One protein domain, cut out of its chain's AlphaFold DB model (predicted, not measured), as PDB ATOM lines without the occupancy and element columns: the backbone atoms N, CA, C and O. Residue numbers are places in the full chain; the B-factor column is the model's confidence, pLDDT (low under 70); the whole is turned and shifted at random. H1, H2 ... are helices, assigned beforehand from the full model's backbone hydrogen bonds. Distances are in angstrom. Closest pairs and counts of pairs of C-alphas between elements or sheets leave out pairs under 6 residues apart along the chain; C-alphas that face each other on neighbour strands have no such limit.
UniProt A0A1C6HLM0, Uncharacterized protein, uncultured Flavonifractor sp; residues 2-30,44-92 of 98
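This is residues 2 to 30 and 44 to 92 of the 98 residues of an uncharacterized protein of uncultured Flavonifractor sp (UniProt A0A1C6HLM0). Two long helices make a narrow, lopsided V: H1 is the short arm and H2 the long one, and they meet near the end of H1 and the beginning of H2, beside the cut. From there the arms spread apart, so that residues 2 to 15 of H1 and residues 57 to 89 of H2 stick out free, and H2 makes most of the length. The printed part has 78 residues, with two named helices in the order H1, H2 and no named strand; its class is all helix. The whole is extended, with a radius of gyration of the C-alphas of 21.8 A and spans of 74 by 28 by 14 A.

H1, residues 2 to 29, begins at C-alpha 2 at (128.649, 120.135, 164.618) and measures 40.2 A from first to last C-alpha. H2, residues 44 to 89, begins at C-alpha 44 at (96.474, 129.887, 188.269), ends at C-alpha 89 at (129.643, 85.050, 151.516) and measures 66.8 A.

H1 touches H2 with residues 20 to 27 alone, and H2 touches H1 with residues 46 to 53 alone. Their closest C-alphas, those of Ser 23 and Cys 49, are 6.5 A apart. They run opposite ways at a shallow tilt of 34.8 degrees, only just short of steep. Their centres are 21.8 A apart. Every O i to N i+4 pair of H1 is within hydrogen-bond range, and 41 of 42 in H2.

The two C-alphas farthest apart, those of Glu 30 and Leu 92, are 74.5 A apart. Residues 31 to 43 are not printed, and C-alphas 30 and 44 are 11.9 A apart across this cut. The mean pLDDT of the printed part is 76.2; residues 2 to 3, 23 to 24, 26 to 30, 45 and 85 to 92 are under 70.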
ATOM      1  N   THR A   2     128.918 120.629 163.245       58.47
ATOM      2  CA  THR A   2     128.649 120.135 164.618       58.47
ATOM      3  C   THR A   2     128.787 121.162 165.755       58.47
ATOM      4  O   THR A   2     128.231 120.972 166.831       58.47
ATOM      5  N   LYS A   3     129.522 122.267 165.552       62.97
ATOM      6  CA  LYS A   3     129.710 123.299 166.597       62.97
ATOM      7  C   LYS A   3     128.444 124.135 166.828       62.97
ATOM      8  O   LYS A   3     128.099 124.424 167.967       62.97
ATOM      9  N   LYS A   4     127.729 124.467 165.746       70.25
ATOM     10  CA  LYS A   4     126.475 125.233 165.798       70.25
ATOM     11  C   LYS A   4     125.365 124.425 166.475       70.25
ATOM     12  O   LYS A   4     124.686 124.950 167.344       70.25
ATOM     13  N   THR A   5     125.239 123.134 166.154       73.62
ATOM     14  CA  THR A   5     124.238 122.251 166.777       73.62
ATOM     15  C   THR A   5     124.490 122.034 168.268       73.62
ATOM     16  O   THR A   5     123.535 122.023 169.036       73.62
ATOM     17  N   ARG A   6     125.756 121.944 168.705       77.75
ATOM     18  CA  ARG A   6     126.098 121.923 170.138       77.75
ATOM     19  C   ARG A   6     125.692 123.205 170.862       77.75
ATOM     20  O   ARG A   6     125.172 123.116 171.965       77.75
ATOM     21  N   LEU A   7     125.898 124.370 170.246       84.81
ATOM     22  CA  LEU A   7     125.481 125.644 170.832       84.81
ATOM     23  C   LEU A   7     123.955 125.729 170.958       84.81
ATOM     24  O   LEU A   7     123.463 126.075 172.023       84.81
ATOM     25  N   PHE A   8     123.208 125.342 169.919       82.75
ATOM     26  CA  PHE A   8     121.743 125.280 169.987       82.75
ATOM     27  C   PHE A   8     121.254 124.320 171.072       82.75
ATOM     28  O   PHE A   8     120.394 124.692 171.862       82.75
ATOM     29  N   ALA A   9     121.830 123.118 171.161       83.94
ATOM     30  CA  ALA A   9     121.482 122.163 172.210       83.94
ATOM     31  C   ALA A   9     121.772 122.716 173.614       83.94
ATOM     32  O   ALA A   9     120.970 122.528 174.524       83.94
ATOM     33  N   LEU A  10     122.884 123.439 173.780       87.44
ATOM     34  CA  LEU A  10     123.240 124.081 175.044       87.44
ATOM     35  C   LEU A  10     122.265 125.210 175.391       87.44
ATOM     36  O   LEU A  10     121.797 125.265 176.521       87.44
ATOM     37  N   ILE A  11     121.904 126.063 174.428       88.38
ATOM     38  CA  ILE A  11     120.907 127.127 174.625       88.38
ATOM     39  C   ILE A  11     119.568 126.523 175.051       88.38
ATOM     40  O   ILE A  11     118.982 126.975 176.028       88.38
ATOM     41  N   VAL A  12     119.110 125.471 174.368       86.19
ATOM     42  CA  VAL A  12     117.876 124.765 174.736       86.19
ATOM     43  C   VAL A  12     117.990 124.200 176.152       86.19
ATOM     44  O   VAL A  12     117.103 124.438 176.963       86.19
ATOM     45  N   ALA A  13     119.092 123.535 176.502       85.62
ATOM     46  CA  ALA A  13     119.292 123.016 177.854       85.62
ATOM     47  C   ALA A  13     119.247 124.128 178.918       85.62
ATOM     48  O   ALA A  13     118.549 123.984 179.919       85.62
ATOM     49  N   VAL A  14     119.929 125.254 178.690       88.12
ATOM     50  CA  VAL A  14     119.931 126.406 179.607       88.12
ATOM     51  C   VAL A  14     118.530 126.991 179.764       88.12
ATOM     52  O   VAL A  14     118.114 127.262 180.886       88.12
ATOM     53  N   MET A  15     117.777 127.135 178.671       83.38
ATOM     54  CA  MET A  15     116.393 127.610 178.721       83.38
ATOM     55  C   MET A  15     115.505 126.675 179.545       83.38
ATOM     56  O   MET A  15     114.742 127.143 180.384       83.38
ATOM     57  N   PHE A  16     115.632 125.360 179.360       81.38
ATOM     58  CA  PHE A  16     114.898 124.376 180.158       81.38
ATOM     59  C   PHE A  16     115.259 124.470 181.645       81.38
ATOM     60  O   PHE A  16     114.367 124.498 182.490       81.38
ATOM     61  N   PHE A  17     116.549 124.572 181.971       83.31
ATOM     62  CA  PHE A  17     117.002 124.761 183.349       83.31
ATOM     63  C   PHE A  17     116.453 126.052 183.961       83.31
ATOM     64  O   PHE A  17     115.962 126.022 185.086       83.31
ATOM     65  N   ALA A  18     116.480 127.162 183.224       81.12
ATOM     66  CA  ALA A  18     115.938 128.434 183.685       81.12
ATOM     67  C   ALA A  18     114.431 128.343 183.963       81.12
ATOM     68  O   ALA A  18     113.984 128.799 185.011       81.12
ATOM     69  N   VAL A  19     113.659 127.700 183.079       81.19
ATOM     70  CA  VAL A  19     112.214 127.485 183.275       81.19
ATOM     71  C   VAL A  19     111.945 126.665 184.535       81.19
ATOM     72  O   VAL A  19     111.079 127.035 185.323       81.19
ATOM     73  N   ILE A  20     112.699 125.584 184.761       78.38
ATOM     74  CA  ILE A  20     112.534 124.740 185.951       78.38
ATOM     75  C   ILE A  20     112.887 125.522 187.219       78.38
ATOM     76  O   ILE A  20     112.100 125.521 188.160       78.38
ATOM     77  N   LEU A  21     114.031 126.212 187.241       77.12
ATOM     78  CA  LEU A  21     114.477 126.987 188.401       77.12
ATOM     79  C   LEU A  21     113.524 128.136 188.728       77.12
ATOM     80  O   LEU A  21     113.227 128.370 189.893       77.12
ATOM     81  N   PHE A  22     113.030 128.847 187.715       75.38
ATOM     82  CA  PHE A  22     112.091 129.944 187.924       75.38
ATOM     83  C   PHE A  22     110.731 129.423 188.395       75.38
ATOM     84  O   PHE A  22     110.132 130.004 189.291       75.38
ATOM     85  N   SER A  23     110.273 128.290 187.851       68.12
ATOM     86  CA  SER A  23     109.055 127.612 188.298       68.12
ATOM     87  C   SER A  23     109.139 127.184 189.763       68.12
ATOM     88  O   SER A  23     108.242 127.488 190.544       68.12
ATOM     89  N   THR A  24     110.226 126.523 190.168       69.81
ATOM     90  CA  THR A  24     110.393 126.073 191.556       69.81
ATOM     91  C   THR A  24     110.608 127.241 192.509       69.81
ATOM     92  O   THR A  24     110.019 127.243 193.585       69.81
ATOM     93  N   ALA A  25     111.382 128.259 192.117       74.81
ATOM     94  CA  ALA A  25     111.568 129.471 192.912       74.81
ATOM     95  C   ALA A  25     110.252 130.231 193.109       74.81
ATOM     96  O   ALA A  25     109.979 130.674 194.219       74.81
ATOM     97  N   PHE A  26     109.418 130.328 192.071       68.69
ATOM     98  CA  PHE A  26     108.092 130.942 192.155       68.69
ATOM     99  C   PHE A  26     107.163 130.159 193.085       68.69
ATOM    100  O   PHE A  26     106.513 130.745 193.939       68.69
ATOM    101  N   VAL A  27     107.152 128.828 192.982       66.19
ATOM    102  CA  VAL A  27     106.356 127.971 193.873       66.19
ATOM    103  C   VAL A  27     106.812 128.084 195.328       66.19
ATOM    104  O   VAL A  27     105.967 128.083 196.209       66.19
ATOM    105  N   VAL A  28     108.119 128.184 195.594       69.12
ATOM    106  CA  VAL A  28     108.654 128.324 196.961       69.12
ATOM    107  C   VAL A  28     108.406 129.722 197.524       69.12
ATOM    108  O   VAL A  28     108.018 129.840 198.681       69.12
ATOM    109  N   ALA A  29     108.608 130.771 196.724       66.25
ATOM    110  CA  ALA A  29     108.357 132.150 197.138       66.25
ATOM    111  C   ALA A  29     106.871 132.397 197.436       66.25
ATOM    112  O   ALA A  29     106.550 133.138 198.356       66.25
ATOM    113  N   GLU A  30     105.982 131.729 196.701       60.78
ATOM    114  CA  GLU A  30     104.534 131.835 196.870       60.78
ATOM    115  C   GLU A  30     103.926 130.701 197.723       60.78
ATOM    116  O   GLU A  30     102.706 130.574 197.839       60.78
ATOM    117  N   HIS A  44      96.702 130.213 189.677       71.12
ATOM    118  CA  HIS A  44      96.474 129.887 188.269       71.12
ATOM    119  C   HIS A  44      97.790 129.793 187.477       71.12
ATOM    120  O   HIS A  44      98.002 128.839 186.721       71.12
ATOM    121  N   GLN A  45      98.715 130.733 187.695       68.94
ATOM    122  CA  GLN A  45     100.050 130.704 187.093       68.94
ATOM    123  C   GLN A  45     100.830 129.442 187.516       68.94
ATOM    124  O   GLN A  45     101.464 128.798 186.676       68.94
ATOM    125  N   ILE A  46     100.732 129.041 188.791       71.81
ATOM    126  CA  ILE A  46     101.334 127.804 189.315       71.81
ATOM    127  C   ILE A  46     100.733 126.575 188.628       71.81
ATOM    128  O   ILE A  46     101.482 125.701 188.195       71.81
ATOM    129  N   ALA A  47      99.407 126.507 188.480       73.81
ATOM    130  CA  ALA A  47      98.738 125.382 187.826       73.81
ATOM    131  C   ALA A  47      99.182 125.217 186.362       73.81
ATOM    132  O   ALA A  47      99.493 124.104 185.926       73.81
ATOM    133  N   ILE A  48      99.295 126.324 185.619       77.75
ATOM    134  CA  ILE A  48      99.848 126.314 184.258       77.75
ATOM    135  C   ILE A  48     101.286 125.796 184.282       77.75
ATOM    136  O   ILE A  48     101.641 124.912 183.501       77.75
ATOM    137  N   CYS A  49     102.107 126.297 185.203       74.38
ATOM    138  CA  CYS A  49     103.504 125.904 185.298       74.38
ATOM    139  C   CYS A  49     103.659 124.407 185.621       74.38
ATOM    140  O   CYS A  49     104.401 123.694 184.944       74.38
ATOM    141  N   GLN A  50     102.875 123.883 186.563       73.50
ATOM    142  CA  GLN A  50     102.832 122.453 186.876       73.50
ATOM    143  C   GLN A  50     102.391 121.610 185.679       73.50
ATOM    144  O   GLN A  50     102.961 120.543 185.441       73.50
ATOM    145  N   ASN A  51     101.409 122.074 184.904       79.69
ATOM    146  CA  ASN A  51     100.995 121.374 183.695       79.69
ATOM    147  C   ASN A  51     102.123 121.346 182.653       79.69
ATOM    148  O   ASN A  51     102.401 120.290 182.084       79.69
ATOM    149  N   THR A  52     102.829 122.464 182.458       78.19
ATOM    150  CA  THR A  52     103.981 122.499 181.546       78.19
ATOM    151  C   THR A  52     105.097 121.565 182.004       78.19
ATOM    152  O   THR A  52     105.600 120.797 181.191       78.19
ATOM    153  N   LEU A  53     105.422 121.530 183.304       76.31
ATOM    154  CA  LEU A  53     106.409 120.605 183.872       76.31
ATOM    155  C   LEU A  53     105.993 119.138 183.702       76.31
ATOM    156  O   LEU A  53     106.815 118.311 183.309       76.31
ATOM    157  N   LYS A  54     104.717 118.807 183.942       80.69
ATOM    158  CA  LYS A  54     104.186 117.452 183.724       80.69
ATOM    159  C   LYS A  54     104.314 117.036 182.262       80.69
ATOM    160  O   LYS A  54     104.831 115.956 181.986       80.69
ATOM    161  N   GLN A  55     103.917 117.893 181.326       78.62
ATOM    162  CA  GLN A  55     104.058 117.616 179.896       78.62
ATOM    163  C   GLN A  55     105.526 117.461 179.479       78.62
ATOM    164  O   GLN A  55     105.852 116.552 178.718       78.62
ATOM    165  N   LEU A  56     106.423 118.281 180.033       77.81
ATOM    166  CA  LEU A  56     107.865 118.166 179.816       77.81
ATOM    167  C   LEU A  56     108.415 116.832 180.323       77.81
ATOM    168  O   LEU A  56     109.215 116.197 179.642       77.81
ATOM    169  N   SER A  57     107.964 116.394 181.500       77.56
ATOM    170  CA  SER A  57     108.387 115.132 182.108       77.56
ATOM    171  C   SER A  57     107.955 113.926 181.270       77.56
ATOM    172  O   SER A  57     108.767 113.042 180.999       77.56
ATOM    173  N   LEU A  58     106.721 113.942 180.760       78.75
ATOM    174  CA  LEU A  58     106.204 112.908 179.865       78.75
ATOM    175  C   LEU A  58     106.965 112.906 178.536       78.75
ATOM    176  O   LEU A  58     107.391 111.856 178.059       78.75
ATOM    177  N   GLY A  59     107.199 114.090 177.960       78.19
ATOM    178  CA  GLY A  59     107.977 114.237 176.732       78.19
ATOM    179  C   GLY A  59     109.409 113.716 176.880       78.19
ATOM    180  O   GLY A  59     109.900 113.000 176.008       78.19
ATOM    181  N   ALA A  60     110.060 114.005 178.011       77.44
ATOM    182  CA  ALA A  60     111.398 113.513 178.320       77.44
ATOM    183  C   ALA A  60     111.439 111.983 178.459       77.44
ATOM    184  O   ALA A  60     112.356 111.347 177.939       77.44
ATOM    185  N   GLN A  61     110.432 111.378 179.098       76.69
ATOM    186  CA  GLN A  61     110.320 109.920 179.213       76.69
ATOM    187  C   GLN A  61     110.149 109.248 177.847       76.69
ATOM    188  O   GLN A  61     110.844 108.276 177.548       76.69
ATOM    189  N   VAL A  62     109.272 109.783 176.992       82.38
ATOM    190  CA  VAL A  62     109.051 109.254 175.637       82.38
ATOM    191  C   VAL A  62     110.319 109.377 174.789       82.38
ATOM    192  O   VAL A  62     110.700 108.423 174.110       82.38
ATOM    193  N   ALA A  63     111.015 110.513 174.865       81.31
ATOM    194  CA  ALA A  63     112.277 110.713 174.158       81.31
ATOM    195  C   ALA A  63     113.371 109.742 174.640       81.31
ATOM    196  O   ALA A  63     114.084 109.162 173.818       81.31
ATOM    197  N   ALA A  64     113.478 109.516 175.953       82.44
ATOM    198  CA  ALA A  64     114.419 108.557 176.527       82.44
ATOM    199  C   ALA A  64     114.115 107.119 176.077       82.44
ATOM    200  O   ALA A  64     115.031 106.386 175.702       82.44
ATOM    201  N   LEU A  65     112.836 106.731 176.049       85.56
ATOM    202  CA  LEU A  65     112.413 105.418 175.569       85.56
ATOM    203  C   LEU A  65     112.731 105.236 174.078       85.56
ATOM    204  O   LEU A  65     113.292 104.214 173.691       85.56
ATOM    205  N   ALA A  66     112.444 106.238 173.244       86.69
ATOM    206  CA  ALA A  66     112.766 106.204 171.819       86.69
ATOM    207  C   ALA A  66     114.281 106.091 171.571       86.69
ATOM    208  O   ALA A  66     114.721 105.306 170.728       86.69
ATOM    209  N   ALA A  67     115.099 106.821 172.336       87.81
ATOM    210  CA  ALA A  67     116.556 106.726 172.268       87.81
ATOM    211  C   ALA A  67     117.069 105.341 172.708       87.81
ATOM    212  O   ALA A  67     117.942 104.767 172.058       87.81
ATOM    213  N   ALA A  68     116.502 104.772 173.775       89.69
ATOM    214  CA  ALA A  68     116.855 103.432 174.238       89.69
ATOM    215  C   ALA A  68     116.496 102.362 173.197       89.69
ATOM    216  O   ALA A  68     117.336 101.526 172.874       89.69
ATOM    217  N   LEU A  69     115.288 102.419 172.626       87.00
ATOM    218  CA  LEU A  69     114.829 101.485 171.595       87.00
ATOM    219  C   LEU A  69     115.659 101.582 170.311       87.00
ATOM    220  O   LEU A  69     116.062 100.570 169.748       87.00
ATOM    221  N   THR A  70     115.956 102.793 169.842       87.75
ATOM    222  CA  THR A  70     116.810 102.974 168.656       87.75
ATOM    223  C   THR A  70     118.225 102.453 168.896       87.75
ATOM    224  O   THR A  70     118.790 101.786 168.030       87.75
ATOM    225  N   TYR A  71     118.783 102.682 170.087       89.31
ATOM    226  CA  TYR A  71     120.090 102.153 170.464       89.31
ATOM    227  C   TYR A  71     120.107 100.620 170.560       89.31
ATOM    228  O   TYR A  71     121.042  99.998 170.052       89.31
ATOM    229  N   THR A  72     119.092  99.997 171.174       85.00
ATOM    230  CA  THR A  72     119.005  98.530 171.270       85.00
ATOM    231  C   THR A  72     118.828  97.894 169.900       85.00
ATOM    232  O   THR A  72     119.558  96.957 169.592       85.00
ATOM    233  N   LEU A  73     117.948  98.431 169.049       87.06
ATOM    234  CA  LEU A  73     117.769  97.951 167.677       87.06
ATOM    235  C   LEU A  73     119.055  98.079 166.858       87.06
ATOM    236  O   LEU A  73     119.440  97.134 166.178       87.06
ATOM    237  N   LEU A  74     119.774  99.200 166.953       86.12
ATOM    238  CA  LEU A  74     121.051  99.350 166.254       86.12
ATOM    239  C   LEU A  74     122.084  98.325 166.747       86.12
ATOM    240  O   LEU A  74     122.772  97.695 165.945       86.12
ATOM    241  N   ARG A  75     122.173  98.132 168.068       86.00
ATOM    242  CA  ARG A  75     123.077  97.162 168.701       86.00
ATOM    243  C   ARG A  75     122.769  95.717 168.335       86.00
ATOM    244  O   ARG A  75     123.707  94.933 168.322       86.00
ATOM    245  N   THR A  76     121.513  95.350 168.094       82.94
ATOM    246  CA  THR A  76     121.122  93.967 167.779       82.94
ATOM    247  C   THR A  76     121.106  93.700 166.278       82.94
ATOM    248  O   THR A  76     121.619  92.676 165.837       82.94
ATOM    249  N   VAL A  77     120.600  94.626 165.463       80.75
ATOM    250  CA  VAL A  77     120.482  94.450 164.007       80.75
ATOM    251  C   VAL A  77     121.849  94.482 163.319       80.75
ATOM    252  O   VAL A  77     122.105  93.664 162.437       80.75
ATOM    253  N   LEU A  78     122.759  95.371 163.735       80.62
ATOM    254  CA  LEU A  78     124.092  95.495 163.134       80.62
ATOM    255  C   LEU A  78     124.933  94.199 163.227       80.62
ATOM    256  O   LEU A  78     125.478  93.780 162.200       80.62
ATOM    257  N   PRO A  79     125.051  93.520 164.388       77.38
ATOM    258  CA  PRO A  79     125.762  92.249 164.469       77.38
ATOM    259  C   PRO A  79     125.005  91.108 163.788       77.38
ATOM    260  O   PRO A  79     125.653  90.309 163.125       77.38
ATOM    261  N   ILE A  80     123.668  91.039 163.873       75.44
ATOM    262  CA  ILE A  80     122.885  89.996 163.181       75.44
ATOM    263  C   ILE A  80     123.099  90.080 161.666       75.44
ATOM    264  O   ILE A  80     123.367  89.066 161.022       75.44
ATOM    265  N   SER A  81     123.052  91.289 161.103       74.38
ATOM    266  CA  SER A  81     123.328  91.506 159.684       74.38
ATOM    267  C   SER A  81     124.752  91.085 159.321       74.38
ATOM    268  O   SER A  81     124.936  90.427 158.304       74.38
ATOM    269  N   ASN A  82     125.752  91.417 160.145       75.00
ATOM    270  CA  ASN A  82     127.136  91.000 159.902       75.00
ATOM    271  C   ASN A  82     127.300  89.477 159.967       75.00
ATOM    272  O   ASN A  82     127.927  88.901 159.082       75.00
ATOM    273  N   LEU A  83     126.713  88.813 160.969       70.44
ATOM    274  CA  LEU A  83     126.741  87.354 161.085       70.44
ATOM    275  C   LEU A  83     126.123  86.706 159.842       70.44
ATOM    276  O   LEU A  83     126.754  85.841 159.242       70.44
ATOM    277  N   HIS A  84     124.953  87.177 159.404       70.06
ATOM    278  CA  HIS A  84     124.286  86.661 158.210       70.06
ATOM    279  C   HIS A  84     125.134  86.859 156.940       70.06
ATOM    280  O   HIS A  84     125.302  85.931 156.144       70.06
ATOM    281  N   THR A  85     125.751  88.031 156.763       65.81
ATOM    282  CA  THR A  85     126.651  88.312 155.631       65.81
ATOM    283  C   THR A  85     127.913  87.440 155.653       65.81
ATOM    284  O   THR A  85     128.309  86.921 154.609       65.81
ATOM    285  N   LEU A  86     128.523  87.195 156.819       63.09
ATOM    286  CA  LEU A  86     129.680  86.294 156.929       63.09
ATOM    287  C   LEU A  86     129.291  84.830 156.676       63.09
ATOM    288  O   LEU A  86     130.015  84.121 155.974       63.09
ATOM    289  N   THR A  87     128.122  84.391 157.159       60.06
ATOM    290  CA  THR A  87     127.620  83.032 156.904       60.06
ATOM    291  C   THR A  87     127.246  82.785 155.443       60.06
ATOM    292  O   THR A  87     127.280  81.637 155.010       60.06
ATOM    293  N   THR A  88     126.926  83.825 154.669       62.53
ATOM    294  CA  THR A  88     126.469  83.692 153.274       62.53
ATOM    295  C   THR A  88     127.581  83.911 152.246       62.53
ATOM    296  O   THR A  88     127.596  83.209 151.243       62.53
ATOM    297  N   LEU A  89     128.552  84.805 152.478       53.94
ATOM    298  CA  LEU A  89     129.643  85.050 151.516       53.94
ATOM    299  C   LEU A  89     130.917  84.229 151.766       53.94
ATOM    300  O   LEU A  89     131.637  83.936 150.814       53.94
ATOM    301  N   ILE A  90     131.230  83.877 153.018       55.59
ATOM    302  CA  ILE A  90     132.501  83.212 153.364       55.59
ATOM    303  C   ILE A  90     132.306  81.701 153.540       55.59
ATOM    304  O   ILE A  90     133.156  80.937 153.091       55.59
ATOM    305  N   THR A  91     131.156  81.244 154.053       53.03
ATOM    306  CA  THR A  91     130.820  79.802 154.077       53.03
ATOM    307  C   THR A  91     130.624  79.228 152.671       53.03
ATOM    308  O   THR A  91     130.977  78.078 152.428       53.03
ATOM    309  N   LEU A  92     130.133  80.025 151.708       52.25
ATOM    310  CA  LEU A  92     130.087  79.628 150.291       52.25
ATOM    311  C   LEU A  92     131.445  79.745 149.580       52.25
ATOM    312  O   LEU A  92     131.576  79.278 148.448       52.25
TER     313      LEU A  92